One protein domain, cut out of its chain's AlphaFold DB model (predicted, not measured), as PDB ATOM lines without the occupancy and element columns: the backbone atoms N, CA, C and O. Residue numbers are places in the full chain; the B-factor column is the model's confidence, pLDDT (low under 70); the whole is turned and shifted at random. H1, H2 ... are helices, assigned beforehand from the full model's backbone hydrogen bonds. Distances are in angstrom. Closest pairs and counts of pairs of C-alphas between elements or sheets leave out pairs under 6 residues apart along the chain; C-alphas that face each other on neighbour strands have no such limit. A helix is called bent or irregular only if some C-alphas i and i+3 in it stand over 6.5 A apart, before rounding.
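Overview. This is residues 98 to 208 of the 707 residues of an uncharacterized protein of Suillus luteus UH-Slu-Lm8-n1 (UniProt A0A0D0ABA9). Two helical hairpins pack on each other: H3 and H4, in the middle of the domain, make one, and H1 and H2, over one side of them, make the other. H5 lies over the other side of H3 and H4, more loosely, near both but touching neither, and a long loop, residues 180 to 192, leads to it. The printed part has 111 residues with five named helices, H1 to H5 in order along the chain, and no named strand; the class is all helix. The whole is compact, with a radius of gyration of the C-alphas of 13.5 A, and rounded, with spans of 38 by 32 by 23 A.

Arrangement. H1, residues 99 to 109, and H2, residues 113 to 125, form a helical hairpin over a tight link; they touch at a shallow tilt of 31 degrees, opposite ways, the closest C-alphas being those of Ile 103 and Ala 119, 5.5 A apart. H3, residues 135 to 147, touches H1 with residues 136 to 141 alone, at a steep tilt of 55 degrees; the closest C-alphas, of Glu 108 and Thr 137, are 5.6 A apart. H2 and H3 are close but not clearly touching, with the C-alphas of Ala 120 and Leu 141 closest at 7.8 A. H4, residues 157 to 179, forms a helical hairpin with H3, at a shallow tilt of 24 degrees, opposite ways; the closest C-alphas, of Tyr 145 and Ala 163, are 5.2 A apart. H4 also touches H2, at a steep tilt of 41 degrees, the same way, with the C-alphas of Ser 121 and Ala 165 closest at 5.1 A. H5, residues 193 to 204, is near H3, with 6 pairs of C-alphas within 10 A, and near H4, with 5 such pairs and a closest distance of 8.4 A. H5 is apart from H1 and H2, and H1 is apart from H4. Every O i to N i+4 pair is within hydrogen-bond range in H1, H3 and H5; in H2 it is 7 of 9 and in H4 17 of 19.

Along the chain. H1 begins at C-alpha 99, (169.348, 198.304, 216.312), and measures 15.1 A from first to last C-alpha. H2 measures 19.3 A and is irregular, but only just: C-alphas 121 and 124 are 7.0 A apart. H3 measures 18.8 A. H4, the longest helix, runs 33.6 A from C-alpha 157 at (196.899, 208.366, 224.605) to C-alpha 179; it is irregular, with C-alphas 158 and 161 7.8 A apart. H5 measures 16.5 A and ends at C-alpha 204, (200.810, 198.685, 218.226).

Size, cuts and confidence. The two C-alphas farthest apart, of Leu 98 and Gln 152, are 39.8 A apart. The printed part has no cut, and the link from H4 to H5, 13 residues, is long. The mean pLDDT of the printed part is 84.2; residues 183 to 195, of which 193 to 195 belong to H5, and residues 205 to 208 are under 70.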
ATOM      1  N   LEU A  98     165.741 196.910 214.696       88.94
ATOM      2  CA  LEU A  98     166.347 197.971 213.896       88.94
ATOM      3  C   LEU A  98     167.695 198.425 214.476       88.94
ATOM      4  O   LEU A  98     168.335 199.290 213.885       88.94
ATOM      5  N   GLU A  99     168.149 197.862 215.598       93.06
ATOM      6  CA  GLU A  99     169.348 198.304 216.312       93.06
ATOM      7  C   GLU A  99     170.618 198.076 215.493       93.06
ATOM      8  O   GLU A  99     171.336 199.036 215.225       93.06
ATOM      9  N   ALA A 100     170.878 196.844 215.033       93.56
ATOM     10  CA  ALA A 100     172.073 196.543 214.244       93.56
ATOM     11  C   ALA A 100     172.113 197.318 212.908       93.56
ATOM     12  O   ALA A 100     173.136 197.949 212.637       93.56
ATOM     13  N   PRO A 101     171.026 197.392 212.106       95.06
ATOM     14  CA  PRO A 101     170.982 198.271 210.936       95.06
ATOM     15  C   PRO A 101     171.192 199.757 211.263       95.06
ATOM     16  O   PRO A 101     171.863 200.452 210.504       95.06
ATOM     17  N   SER A 102     170.663 200.250 212.388       96.31
ATOM     18  CA  SER A 102     170.844 201.650 212.802       96.31
ATOM     19  C   SER A 102     172.282 201.934 213.226       96.31
ATOM     20  O   SER A 102     172.855 202.938 212.814       96.31
ATOM     21  N   ILE A 103     172.898 201.040 214.005       96.69
ATOM     22  CA  ILE A 103     174.304 201.151 214.416       96.69
ATOM     23  C   ILE A 103     175.218 201.059 213.198       96.69
ATOM     24  O   ILE A 103     176.128 201.872 213.063       96.69
ATOM     25  N   LYS A 104     174.943 200.125 212.278       96.81
ATOM     26  CA  LYS A 104     175.622 200.040 210.983       96.81
ATOM     27  C   LYS A 104     175.550 201.375 210.241       96.81
ATOM     28  O   LYS A 104     176.584 201.919 209.868       96.81
ATOM     29  N   TRP A 105     174.346 201.921 210.078       97.31
ATOM     30  CA  TRP A 105     174.144 203.192 209.386       97.31
ATOM     31  C   TRP A 105     174.900 204.342 210.061       97.31
ATOM     32  O   TRP A 105     175.550 205.127 209.374       97.31
ATOM     33  N   LEU A 106     174.881 204.422 211.397       97.62
ATOM     34  CA  LEU A 106     175.633 205.427 212.155       97.62
ATOM     35  C   LEU A 106     177.144 205.292 211.952       97.62
ATOM     36  O   LEU A 106     177.820 206.295 211.743       97.62
ATOM     37  N   LEU A 107     177.675 204.068 211.980       97.31
ATOM     38  CA  LEU A 107     179.093 203.813 211.729       97.31
ATOM     39  C   LEU A 107     179.500 204.197 210.306       97.31
ATOM     40  O   LEU A 107     180.595 204.709 210.112       97.31
ATOM     41  N   GLU A 108     178.632 203.982 209.321       96.06
ATOM     42  CA  GLU A 108     178.932 204.246 207.910       96.06
ATOM     43  C   GLU A 108     178.739 205.712 207.506       96.06
ATOM     44  O   GLU A 108     179.401 206.180 206.581       96.06
ATOM     45  N   THR A 109     177.848 206.449 208.176       96.38
ATOM     46  CA  THR A 109     177.443 207.800 207.740       96.38
ATOM     47  C   THR A 109     177.819 208.924 208.699       96.38
ATOM     48  O   THR A 109     177.901 210.077 208.269       96.38
ATOM     49  N   SER A 110     178.054 208.638 209.984       95.81
ATOM     50  CA  SER A 110     178.338 209.687 210.961       95.81
ATOM     51  C   SER A 110     179.730 210.278 210.760       95.81
ATOM     52  O   SER A 110     180.742 209.582 210.817       95.81
ATOM     53  N   THR A 111     179.786 211.601 210.620       95.00
ATOM     54  CA  THR A 111     181.033 212.376 210.673       95.00
ATOM     55  C   THR A 111     181.350 212.891 212.077       95.00
ATOM     56  O   THR A 111     182.443 213.405 212.302       95.00
ATOM     57  N   ASP A 112     180.402 212.793 213.016       96.62
ATOM     58  CA  ASP A 112     180.606 213.182 214.412       96.62
ATOM     59  C   ASP A 112     181.408 212.083 215.141       96.62
ATOM     60  O   ASP A 112     180.958 210.927 215.185       96.62
ATOM     61  N   PRO A 113     182.600 212.403 215.688       92.88
ATOM     62  CA  PRO A 113     183.467 211.422 216.330       92.88
ATOM     63  C   PRO A 113     182.861 210.803 217.596       92.88
ATOM     64  O   PRO A 113     183.151 209.637 217.860       92.88
ATOM     65  N   GLU A 114     182.027 211.532 218.340       94.62
ATOM     66  CA  GLU A 114     181.392 211.046 219.572       94.62
ATOM     67  C   GLU A 114     180.243 210.092 219.246       94.62
ATOM     68  O   GLU A 114     180.127 209.016 219.830       94.62
ATOM     69  N   VAL A 115     179.439 210.433 218.234       96.69
ATOM     70  CA  VAL A 115     178.376 209.547 217.732       96.69
ATOM     71  C   VAL A 115     178.972 208.262 217.162       96.69
ATOM     72  O   VAL A 115     178.470 207.172 217.438       96.69
ATOM     73  N   PHE A 116     180.073 208.365 216.410       96.50
ATOM     74  CA  PHE A 116     180.785 207.196 215.898       96.50
ATOM     75  C   PHE A 116     181.322 206.321 217.036       96.50
ATOM     76  O   PHE A 116     181.162 205.101 217.009       96.50
ATOM     77  N   LEU A 117     181.948 206.930 218.047       95.38
ATOM     78  CA  LEU A 117     182.483 206.220 219.208       95.38
ATOM     79  C   LEU A 117     181.381 205.498 219.991       95.38
ATOM     80  O   LEU A 117     181.538 204.323 220.342       95.38
ATOM     81  N   ALA A 118     180.251 206.167 220.219       95.94
ATOM     82  CA  ALA A 118     179.083 205.571 220.851       95.94
ATOM     83  C   ALA A 118     178.558 204.383 220.032       95.94
ATOM     84  O   ALA A 118     178.378 203.294 220.580       95.94
ATOM     85  N   ALA A 119     178.398 204.546 218.713       97.19
ATOM     86  CA  ALA A 119     177.959 203.475 217.822       97.19
ATOM     87  C   ALA A 119     178.932 202.282 217.839       97.19
ATOM     88  O   ALA A 119     178.498 201.143 218.000       97.19
ATOM     89  N   ALA A 120     180.244 202.529 217.771       95.75
ATOM     90  CA  ALA A 120     181.271 201.488 217.849       95.75
ATOM     91  C   ALA A 120     181.224 200.741 219.192       95.75
ATOM     92  O   ALA A 120     181.337 199.517 219.234       95.75
ATOM     93  N   SER A 121     180.990 201.456 220.291       92.44
ATOM     94  CA  SER A 121     180.885 200.872 221.634       92.44
ATOM     95  C   SER A 121     179.624 200.020 221.828       92.44
ATOM     96  O   SER A 121     179.614 199.123 222.674       92.44
ATOM     97  N   LEU A 122     178.571 200.272 221.041       93.69
ATOM     98  CA  LEU A 122     177.335 199.486 221.037       93.69
ATOM     99  C   LEU A 122     177.431 198.211 220.195       93.69
ATOM    100  O   LEU A 122     176.655 197.292 220.432       93.69
ATOM    101  N   VAL A 123     178.385 198.115 219.262       93.62
ATOM    102  CA  VAL A 123     178.525 196.950 218.368       93.62
ATOM    103  C   VAL A 123     178.524 195.620 219.131       93.62
ATOM    104  O   VAL A 123     177.722 194.766 218.770       93.62
ATOM    105  N   PRO A 124     179.319 195.410 220.202       88.88
ATOM    106  CA  PRO A 124     179.329 194.129 220.913       88.88
ATOM    107  C   PRO A 124     178.110 193.896 221.817       88.88
ATOM    108  O   PRO A 124     178.096 192.897 222.528       88.88
ATOM    109  N   ARG A 125     177.158 194.839 221.872       89.62
ATOM    110  CA  ARG A 125     175.997 194.850 222.780       89.62
ATOM    111  C   ARG A 125     174.662 194.633 222.071       89.62
ATOM    112  O   ARG A 125     173.623 194.707 222.719       89.62
ATOM    113  N   VAL A 126     174.681 194.406 220.761       90.50
ATOM    114  CA  VAL A 126     173.479 194.186 219.954       90.50
ATOM    115  C   VAL A 126     173.608 192.903 219.150       90.50
ATOM    116  O   VAL A 126     174.711 192.480 218.805       90.50
ATOM    117  N   ASP A 127     172.471 192.294 218.834       89.00
ATOM    118  CA  ASP A 127     172.423 191.103 217.994       89.00
ATOM    119  C   ASP A 127     172.621 191.494 216.525       89.00
ATOM    120  O   ASP A 127     171.805 192.213 215.944       89.00
ATOM    121  N   TRP A 128     173.691 190.998 215.902       89.75
ATOM    122  CA  TRP A 128     173.969 191.226 214.482       89.75
ATOM    123  C   TRP A 128     173.404 190.089 213.620       89.75
ATOM    124  O   TRP A 128     173.846 188.943 213.765       89.75
ATOM    125  N   PRO A 129     172.467 190.369 212.692       89.00
ATOM    126  CA  PRO A 129     171.961 189.360 211.770       89.00
ATOM    127  C   PRO A 129     173.082 188.773 210.903       89.00
ATOM    128  O   PRO A 129     173.933 189.495 210.382       89.00
ATOM    129  N   LEU A 130     173.079 187.447 210.728       84.81
ATOM    130  CA  LEU A 130     174.098 186.744 209.937       84.81
ATOM    131  C   LEU A 130     174.007 187.029 208.424       84.81
ATOM    132  O   LEU A 130     174.893 186.641 207.673       84.81
ATOM    133  N   ASP A 131     172.936 187.655 207.963       86.50
ATOM    134  CA  ASP A 131     172.712 188.072 206.579       86.50
ATOM    135  C   ASP A 131     172.998 189.566 206.352       86.50
ATOM    136  O   ASP A 131     173.005 190.024 205.209       86.50
ATOM    137  N   LEU A 132     173.274 190.329 207.415       90.25
ATOM    138  CA  LEU A 132     173.624 191.739 207.307       90.25
ATOM    139  C   LEU A 132     175.066 191.886 206.803       90.25
ATOM    140  O   LEU A 132     176.021 191.512 207.486       90.25
ATOM    141  N   ASP A 133     175.234 192.467 205.614       90.38
ATOM    142  CA  ASP A 133     176.560 192.812 205.102       90.38
ATOM    143  C   ASP A 133     177.170 193.937 205.943       90.38
ATOM    144  O   ASP A 133     176.588 195.013 206.067       90.38
ATOM    145  N   VAL A 134     178.344 193.688 206.513       92.44
ATOM    146  CA  VAL A 134     179.093 194.620 207.373       92.44
ATOM    147  C   VAL A 134     180.433 195.016 206.747       92.44
ATOM    148  O   VAL A 134     181.348 195.458 207.443       92.44
ATOM    149  N   SER A 135     180.584 194.817 205.432       89.75
ATOM    150  CA  SER A 135     181.839 195.057 204.718       89.75
ATOM    151  C   SER A 135     182.283 196.527 204.782       89.75
ATOM    152  O   SER A 135     183.439 196.817 205.086       89.75
ATOM    153  N   ASP A 136     181.382 197.477 204.559       91.25
ATOM    154  CA  ASP A 136     181.735 198.902 204.610       91.25
ATOM    155  C   ASP A 136     181.962 199.372 206.051       91.25
ATOM    156  O   ASP A 136     182.941 200.058 206.347       91.25
ATOM    157  N   THR A 137     181.139 198.887 206.982       94.75
ATOM    158  CA  THR A 137     181.278 199.146 208.421       94.75
ATOM    159  C   THR A 137     182.668 198.783 208.950       94.75
ATOM    160  O   THR A 137     183.309 199.557 209.660       94.75
ATOM    161  N   LEU A 138     183.155 197.592 208.608       91.31
ATOM    162  CA  LEU A 138     184.444 197.080 209.067       91.31
ATOM    163  C   LEU A 138     185.625 197.830 208.414       91.31
ATOM    164  O   LEU A 138     186.639 198.035 209.081       91.31
ATOM    165  N   HIS A 139     185.493 198.314 207.171       88.88
ATOM    166  CA  HIS A 139     186.471 199.245 206.587       88.88
ATOM    167  C   HIS A 139     186.535 200.554 207.356       88.88
ATOM    168  O   HIS A 139     187.616 200.979 207.759       88.88
ATOM    169  N   GLN A 140     185.375 201.158 207.597       93.81
ATOM    170  CA  GLN A 140     185.283 202.440 208.272       93.81
ATOM    171  C   GLN A 140     185.836 202.362 209.701       93.81
ATOM    172  O   GLN A 140     186.628 203.207 210.114       93.81
ATOM    173  N   LEU A 141     185.496 201.305 210.447       93.81
ATOM    174  CA  LEU A 141     186.062 201.042 211.772       93.81
ATOM    175  C   LEU A 141     187.588 200.887 211.736       93.81
ATOM    176  O   LEU A 141     188.275 201.364 212.642       93.81
ATOM    177  N   TYR A 142     188.131 200.237 210.703       90.38
ATOM    178  CA  TYR A 142     189.574 200.079 210.555       90.38
ATOM    179  C   TYR A 142     190.261 201.405 210.236       90.38
ATOM    180  O   TYR A 142     191.255 201.746 210.879       90.38
ATOM    181  N   ASP A 143     189.721 202.182 209.303       91.44
ATOM    182  CA  ASP A 143     190.282 203.479 208.936       91.44
ATOM    183  C   ASP A 143     190.265 204.431 210.142       91.44
ATOM    184  O   ASP A 143     191.291 205.039 210.472       91.44
ATOM    185  N   VAL A 144     189.167 204.461 210.905       94.38
ATOM    186  CA  VAL A 144     189.087 205.234 212.151       94.38
ATOM    187  C   VAL A 144     190.086 204.729 213.196       94.38
ATOM    188  O   VAL A 144     190.781 205.544 213.806       94.38
ATOM    189  N   TYR A 145     190.242 203.415 213.374       91.12
ATOM    190  CA  TYR A 145     191.287 202.871 214.244       91.12
ATOM    191  C   TYR A 145     192.684 203.337 213.805       91.12
ATOM    192  O   TYR A 145     193.473 203.783 214.637       91.12
ATOM    193  N   THR A 146     192.997 203.301 212.504       90.31
ATOM    194  CA  THR A 146     194.309 203.747 212.012       90.31
ATOM    195  C   THR A 146     194.547 205.237 212.222       90.31
ATOM    196  O   THR A 146     195.685 205.624 212.479       90.31
ATOM    197  N   SER A 147     193.492 206.060 212.201       93.25
ATOM    198  CA  SER A 147     193.581 207.489 212.529       93.25
ATOM    199  C   SER A 147     193.924 207.760 213.998       93.25
ATOM    200  O   SER A 147     194.391 208.846 214.328       93.25
ATOM    201  N   CYS A 148     193.730 206.772 214.880       91.69
ATOM    202  CA  CYS A 148     194.093 206.867 216.294       91.69
ATOM    203  C   CYS A 148     195.587 206.601 216.556       91.69
ATOM    204  O   CYS A 148     196.021 206.623 217.710       91.69
ATOM    205  N   LEU A 149     196.368 206.313 215.510       90.06
ATOM    206  CA  LEU A 149     197.782 205.978 215.612       90.06
ATOM    207  C   LEU A 149     198.670 207.180 215.269       90.06
ATOM    208  O   LEU A 149     198.388 207.928 214.334       90.06
ATOM    209  N   ASP A 150     199.779 207.332 215.989       90.50
ATOM    210  CA  ASP A 150     200.816 208.315 215.677       90.50
ATOM    211  C   ASP A 150     201.737 207.861 214.522       90.50
ATOM    212  O   ASP A 150     201.574 206.793 213.921       90.50
ATOM    213  N   VAL A 151     202.753 208.671 214.200       89.75
ATOM    214  CA  VAL A 151     203.719 208.359 213.128       89.75
ATOM    215  C   VAL A 151     204.606 207.146 213.449       89.75
ATOM    216  O   VAL A 151     205.105 206.490 212.535       89.75
ATOM    217  N   GLN A 152     204.769 206.797 214.730       88.44
ATOM    218  CA  GLN A 152     205.408 205.562 215.205       88.44
ATOM    219  C   GLN A 152     204.420 204.388 215.272       88.44
ATOM    220  O   GLN A 152     204.769 203.289 215.716       88.44
ATOM    221  N   SER A 153     203.198 204.599 214.787       84.38
ATOM    222  CA  SER A 153     202.091 203.665 214.856       84.38
ATOM    223  C   SER A 153     201.697 203.243 216.273       84.38
ATOM    224  O   SER A 153     201.163 202.153 216.439       84.38
ATOM    225  N   GLN A 154     201.980 204.038 217.297       84.81
ATOM    226  CA  GLN A 154     201.472 203.808 218.646       84.81
ATOM    227  C   GLN A 154     200.105 204.476 218.795       84.81
ATOM    228  O   GLN A 154     199.826 205.474 218.133       84.81
ATOM    229  N   ILE A 155     199.242 203.927 219.651       86.00
ATOM    230  CA  ILE A 155     197.961 204.568 219.968       86.00
ATOM    231  C   ILE A 155     198.246 205.887 220.686       86.00
ATOM    232  O   ILE A 155     198.958 205.909 221.692       86.00
ATOM    233  N   VAL A 156     197.689 206.981 220.168       90.81
ATOM    234  CA  VAL A 156     197.767 208.288 220.825       90.81
ATOM    235  C   VAL A 156     196.983 208.202 222.142       90.81
ATOM    236  O   VAL A 156     195.805 207.849 222.090       90.81
ATOM    237  N   PRO A 157     197.564 208.550 223.309       89.38
ATOM    238  CA  PRO A 157     196.899 208.366 224.605       89.38
ATOM    239  C   PRO A 157     195.511 209.014 224.706       89.38
ATOM    240  O   PRO A 157     194.591 208.439 225.272       89.38
ATOM    241  N   SER A 158     195.312 210.185 224.091       92.12
ATOM    242  CA  SER A 158     194.012 210.872 224.076       92.12
ATOM    243  C   SER A 158     192.945 210.197 223.202       92.12
ATOM    244  O   SER A 158     191.800 210.629 223.213       92.12
ATOM    245  N   LEU A 159     193.312 209.188 222.407       91.62
ATOM    246  CA  LEU A 159     192.429 208.446 221.500       91.62
ATOM    247  C   LEU A 159     192.317 206.962 221.886       91.62
ATOM    248  O   LEU A 159     191.810 206.157 221.105       91.62
ATOM    249  N   GLU A 160     192.790 206.588 223.075       87.44
ATOM    250  CA  GLU A 160     192.838 205.201 223.539       87.44
ATOM    251  C   GLU A 160     191.449 204.562 223.627       87.44
ATOM    252  O   GLU A 160     191.235 203.469 223.100       87.44
ATOM    253  N   GLU A 161     190.479 205.270 224.208       88.00
ATOM    254  CA  GLU A 161     189.090 204.813 224.300       88.00
ATOM    255  C   GLU A 161     188.494 204.555 222.911       88.00
ATOM    256  O   GLU A 161     187.908 203.499 222.658       88.00
ATOM    257  N   LYS A 162     188.739 205.474 221.968       91.56
ATOM    258  CA  LYS A 162     188.280 205.352 220.583       91.56
ATOM    259  C   LYS A 162     188.906 204.161 219.871       91.56
ATOM    260  O   LYS A 162     188.195 203.381 219.234       91.56
ATOM    261  N   ALA A 163     190.218 203.981 220.010       88.56
ATOM    262  CA  ALA A 163     190.926 202.831 219.460       88.56
ATOM    263  C   ALA A 163     190.424 201.507 220.067       88.56
ATOM    264  O   ALA A 163     190.253 200.523 219.340       88.56
ATOM    265  N   SER A 164     190.141 201.489 221.374       84.94
ATOM    266  CA  SER A 164     189.602 200.330 222.093       84.94
ATOM    267  C   SER A 164     188.203 199.958 221.596       84.94
ATOM    268  O   SER A 164     187.982 198.809 221.203       84.94
ATOM    269  N   ALA A 165     187.285 200.925 221.509       89.56
ATOM    270  CA  ALA A 165     185.935 200.719 220.986       89.56
ATOM    271  C   ALA A 165     185.949 200.216 219.534       89.56
ATOM    272  O   ALA A 165     185.312 199.207 219.228       89.56
ATOM    273  N   CYS A 166     186.743 200.849 218.658       91.12
ATOM    274  CA  CYS A 166     186.888 200.412 217.265       91.12
ATOM    275  C   CYS A 166     187.426 198.984 217.183       91.12
ATOM    276  O   CYS A 166     186.925 198.182 216.404       91.12
ATOM    277  N   THR A 167     188.412 198.633 218.010       86.25
ATOM    278  CA  THR A 167     188.975 197.279 218.006       86.25
ATOM    279  C   THR A 167     187.952 196.245 218.467       86.25
ATOM    280  O   THR A 167     187.789 195.224 217.801       86.25
ATOM    281  N   LYS A 168     187.221 196.503 219.558       86.25
ATOM    282  CA  LYS A 168     186.162 195.602 220.049       86.25
ATOM    283  C   LYS A 168     185.075 195.396 218.992       86.25
ATOM    284  O   LYS A 168     184.684 194.255 218.745       86.25
ATOM    285  N   ALA A 169     184.645 196.477 218.337       91.12
ATOM    286  CA  ALA A 169     183.674 196.449 217.245       91.12
ATOM    287  C   ALA A 169     184.175 195.647 216.034       91.12
ATOM    288  O   ALA A 169     183.486 194.736 215.575       91.12
ATOM    289  N   LEU A 170     185.397 195.935 215.565       89.50
ATOM    290  CA  LEU A 170     186.045 195.213 214.465       89.50
ATOM    291  C   LEU A 170     186.063 193.715 214.731       89.50
ATOM    292  O   LEU A 170     185.673 192.916 213.886       89.50
ATOM    293  N   CYS A 171     186.494 193.336 215.928       84.25
ATOM    294  CA  CYS A 171     186.665 191.942 216.299       84.25
ATOM    295  C   CYS A 171     185.328 191.209 216.388       84.25
ATOM    296  O   CYS A 171     185.207 190.103 215.866       84.25
ATOM    297  N   HIS A 172     184.313 191.841 216.980       86.88
ATOM    298  CA  HIS A 172     182.973 191.273 217.077       86.88
ATOM    299  C   HIS A 172     182.348 191.033 215.689       86.88
ATOM    300  O   HIS A 172     181.982 189.901 215.362       86.88
ATOM    301  N   LEU A 173     182.309 192.061 214.831       89.94
ATOM    302  CA  LEU A 173     181.732 191.958 213.481       89.94
ATOM    303  C   LEU A 173     182.495 190.964 212.602       89.94
ATOM    304  O   LEU A 173     181.901 190.182 211.857       89.94
ATOM    305  N   TYR A 174     183.822 190.962 212.702       85.75
ATOM    306  CA  TYR A 174     184.662 190.056 211.934       85.75
ATOM    307  C   TYR A 174     184.478 188.591 212.364       85.75
ATOM    308  O   TYR A 174     184.387 187.705 211.510       85.75
ATOM    309  N   CYS A 175     184.345 188.318 213.666       82.75
ATOM    310  CA  CYS A 175     183.976 186.992 214.171       82.75
ATOM    311  C   CYS A 175     182.611 186.532 213.635       82.75
ATOM    312  O   CYS A 175     182.486 185.385 213.194       82.75
ATOM    313  N   GLY A 176     181.616 187.426 213.594       84.19
ATOM    314  CA  GLY A 176     180.315 187.160 212.973       84.19
ATOM    315  C   GLY A 176     180.440 186.745 211.504       84.19
ATOM    316  O   GLY A 176     179.913 185.705 211.104       84.19
ATOM    317  N   ARG A 177     181.236 187.479 210.716       84.56
ATOM    318  CA  ARG A 177     181.507 187.167 209.300       84.56
ATOM    319  C   ARG A 177     182.153 185.791 209.105       84.56
ATOM    320  O   ARG A 177     181.782 185.063 208.186       84.56
ATOM    321  N   ILE A 178     183.084 185.393 209.976       80.44
ATOM    322  CA  ILE A 178     183.689 184.049 209.917       80.44
ATOM    323  C   ILE A 178     182.630 182.960 210.138       80.44
ATOM    324  O   ILE A 178     182.641 181.944 209.439       80.44
ATOM    325  N   LEU A 179     181.703 183.149 211.084       79.62
ATOM    326  CA  LEU A 179     180.651 182.162 211.348       79.62
ATOM    327  C   LEU A 179     179.716 181.962 210.151       79.62
ATOM    328  O   LEU A 179     179.284 180.828 209.908       79.62
ATOM    329  N   GLN A 180     179.478 183.016 209.367       80.38
ATOM    330  CA  GLN A 180     178.712 182.965 208.114       80.38
ATOM    331  C   GLN A 180     179.390 182.103 207.033       80.38
ATOM    332  O   GLN A 180     178.788 181.818 206.003       80.38
ATOM    333  N   GLY A 181     180.637 181.662 207.243       78.81
ATOM    334  CA  GLY A 181     181.412 180.937 206.235       78.81
ATOM    335  C   GLY A 181     181.902 181.839 205.105       78.81
ATOM    336  O   GLY A 181     182.500 181.346 204.148       78.81
ATOM    337  N   LEU A 182     181.689 183.154 205.221       78.88
ATOM    338  CA  LEU A 182     182.305 184.111 204.325       78.88
ATOM    339  C   LEU A 182     183.818 184.081 204.556       78.88
ATOM    340  O   LEU A 182     184.275 183.997 205.704       78.88
ATOM    341  N   PRO A 183     184.621 184.129 203.480       67.06
ATOM    342  CA  PRO A 183     186.058 184.154 203.614       67.06
ATOM    343  C   PRO A 183     186.458 185.300 204.546       67.06
ATOM    344  O   PRO A 183     186.047 186.453 204.394       67.06
ATOM    345  N   ALA A 184     187.290 184.937 205.521       58.78
ATOM    346  CA  ALA A 184     187.966 185.849 206.440       58.78
ATOM    347  C   ALA A 184     188.779 186.927 205.695       58.78
ATOM    348  O   ALA A 184     189.159 187.935 206.281       58.78
ATOM    349  N   CYS A 185     189.070 186.657 204.423       55.31
ATOM    350  CA  CYS A 185     189.754 187.492 203.467       55.31
ATOM    351  C   CYS A 185     188.740 188.226 202.585       55.31
ATOM    352  O   CYS A 185     187.989 187.593 201.843       55.31
ATOM    353  N   GLY A 186     188.761 189.555 202.613       53.44
ATOM    354  CA  GLY A 186     187.970 190.323 201.655       53.44
ATOM    355  C   GLY A 186     187.585 191.731 202.053       53.44
ATOM    356  O   GLY A 186     186.758 192.287 201.344       53.44
ATOM    357  N   PHE A 187     188.163 192.320 203.106       55.12
ATOM    358  CA  PHE A 187     188.006 193.763 203.294       55.12
ATOM    359  C   PHE A 187     188.615 194.477 202.084       55.12
ATOM    360  O   PHE A 187     187.905 194.944 201.201       55.12
ATOM    361  N   ARG A 188     189.931 194.388 201.886       53.69
ATOM    362  CA  ARG A 188     190.589 195.054 200.743       53.69
ATOM    363  C   ARG A 188     190.625 194.253 199.431       53.69
ATOM    364  O   ARG A 188     191.429 194.564 198.557       53.69
ATOM    365  N   GLY A 189     189.846 193.177 199.293       53.00
ATOM    366  CA  GLY A 189     189.881 192.315 198.096       53.00
ATOM    367  C   GLY A 189     191.192 191.530 197.868       53.00
ATOM    368  O   GLY A 189     191.345 190.883 196.835       53.00
ATOM    369  N   GLN A 190     192.138 191.540 198.818       53.50
ATOM    370  CA  GLN A 190     193.396 190.779 198.772       53.50
ATOM    371  C   GLN A 190     193.555 189.938 200.042       53.50
ATOM    372  O   GLN A 190     193.744 190.464 201.136       53.50
ATOM    373  N   GLY A 191     193.496 188.610 199.914       53.09
ATOM    374  CA  GLY A 191     193.347 187.708 201.061       53.09
ATOM    375  C   GLY A 191     194.516 187.598 202.049       53.09
ATOM    376  O   GLY A 191     194.381 186.902 203.052       53.09
ATOM    377  N   SER A 192     195.639 188.281 201.817       58.16
ATOM    378  CA  SER A 192     196.770 188.373 202.754       58.16
ATOM    379  C   SER A 192     196.740 189.618 203.655       58.16
ATOM    380  O   SER A 192     197.481 189.661 204.638       58.16
ATOM    381  N   ALA A 193     195.898 190.617 203.357       61.09
ATOM    382  CA  ALA A 193     195.925 191.921 204.025       61.09
ATOM    383  C   ALA A 193     195.271 191.914 205.421       61.09
ATOM    384  O   ALA A 193     195.789 192.543 206.341       61.09
ATOM    385  N   ASP A 194     194.193 191.152 205.617       64.69
ATOM    386  CA  ASP A 194     193.387 191.207 206.850       64.69
ATOM    387  C   ASP A 194     194.137 190.619 208.062       64.69
ATOM    388  O   ASP A 194     194.059 191.126 209.178       64.69
ATOM    389  N   ARG A 195     194.981 189.605 207.841       69.38
ATOM    390  CA  ARG A 195     195.916 189.102 208.862       69.38
ATOM    391  C   ARG A 195     196.894 190.191 209.307       69.38
ATOM    392  O   ARG A 195     197.163 190.337 210.497       69.38
ATOM    393  N   TYR A 196     197.439 190.929 208.342       73.06
ATOM    394  CA  TYR A 196     198.423 191.974 208.595       73.06
ATOM    395  C   TYR A 196     197.824 193.128 209.395       73.06
ATOM    396  O   TYR A 196     198.504 193.720 210.228       73.06
ATOM    397  N   VAL A 197     196.538 193.408 209.175       71.62
ATOM    398  CA  VAL A 197     195.757 194.364 209.958       71.62
ATOM    399  C   VAL A 197     195.775 193.984 211.439       71.62
ATOM    400  O   VAL A 197     196.275 194.774 212.236       71.62
ATOM    401  N   PHE A 198     195.334 192.780 211.811       74.69
ATOM    402  CA  PHE A 198     195.294 192.361 213.220       74.69
ATOM    403  C   PHE A 198     196.687 192.151 213.835       74.69
ATOM    404  O   PHE A 198     196.894 192.486 215.001       74.69
ATOM    405  N   GLU A 199     197.666 191.660 213.064       74.62
ATOM    406  CA  GLU A 199     199.070 191.589 213.506       74.62
ATOM    407  C   GLU A 199     199.621 192.984 213.825       74.62
ATOM    408  O   GLU A 199     200.191 193.190 214.895       74.62
ATOM    409  N   ARG A 200     199.379 193.970 212.950       75.94
ATOM    410  CA  ARG A 200     199.756 195.360 213.217       75.94
ATOM    411  C   ARG A 200     198.986 195.933 214.397       75.94
ATOM    412  O   ARG A 200     199.595 196.639 215.184       75.94
ATOM    413  N   MET A 201     197.692 195.646 214.545       77.38
ATOM    414  CA  MET A 201     196.931 196.087 215.719       77.38
ATOM    415  C   MET A 201     197.585 195.582 217.011       77.38
ATOM    416  O   MET A 201     197.840 196.397 217.892       77.38
ATOM    417  N   LEU A 202     197.956 194.293 217.077       73.19
ATOM    418  CA  LEU A 202     198.638 193.694 218.233       73.19
ATOM    419  C   LEU A 202     199.999 194.335 218.527       73.19
ATOM    420  O   LEU A 202     200.333 194.584 219.679       73.19
ATOM    421  N   GLU A 203     200.823 194.553 217.502       73.06
ATOM    422  CA  GLU A 203     202.170 195.119 217.675       73.06
ATOM    423  C   GLU A 203     202.139 196.573 218.179       73.06
ATOM    424  O   GLU A 203     203.129 197.077 218.716       73.06
ATOM    425  N   ARG A 204     201.003 197.251 217.991       71.88
ATOM    426  CA  ARG A 204     200.810 198.685 218.226       71.88
ATOM    427  C   ARG A 204     200.054 198.991 219.517       71.88
ATOM    428  O   ARG A 204     200.205 200.083 220.062       71.88
ATOM    429  N   THR A 205     199.295 198.034 220.047       65.88
ATOM    430  CA  THR A 205     198.706 198.100 221.387       65.88
ATOM    431  C   THR A 205     199.766 197.791 222.448       65.88
ATOM    432  O   THR A 205     199.883 196.676 222.943       65.88
ATOM    433  N   LYS A 206     200.537 198.811 222.846       60.03
ATOM    434  CA  LYS A 206     201.261 198.819 224.139       60.03
ATOM    435  C   LYS A 206     200.358 199.151 225.335       60.03
ATOM    436  O   LYS A 206     200.856 199.322 226.442       60.03
ATOM    437  N   VAL A 207     199.063 199.297 225.083       55.12
ATOM    438  CA  VAL A 207     198.052 199.641 226.075       55.12
ATOM    439  C   VAL A 207     197.973 198.514 227.106       55.12
ATOM    440  O   VAL A 207     197.883 197.348 226.728       55.12
ATOM    441  N   ASP A 208     198.008 198.878 228.388       53.91
ATOM    442  CA  ASP A 208     197.946 197.977 229.556       53.91
ATOM    443  C   ASP A 208     196.615 197.194 229.656       53.91
ATOM    444  O   ASP A 208     196.415 196.393 230.567       53.91
TER     445      ASP A 208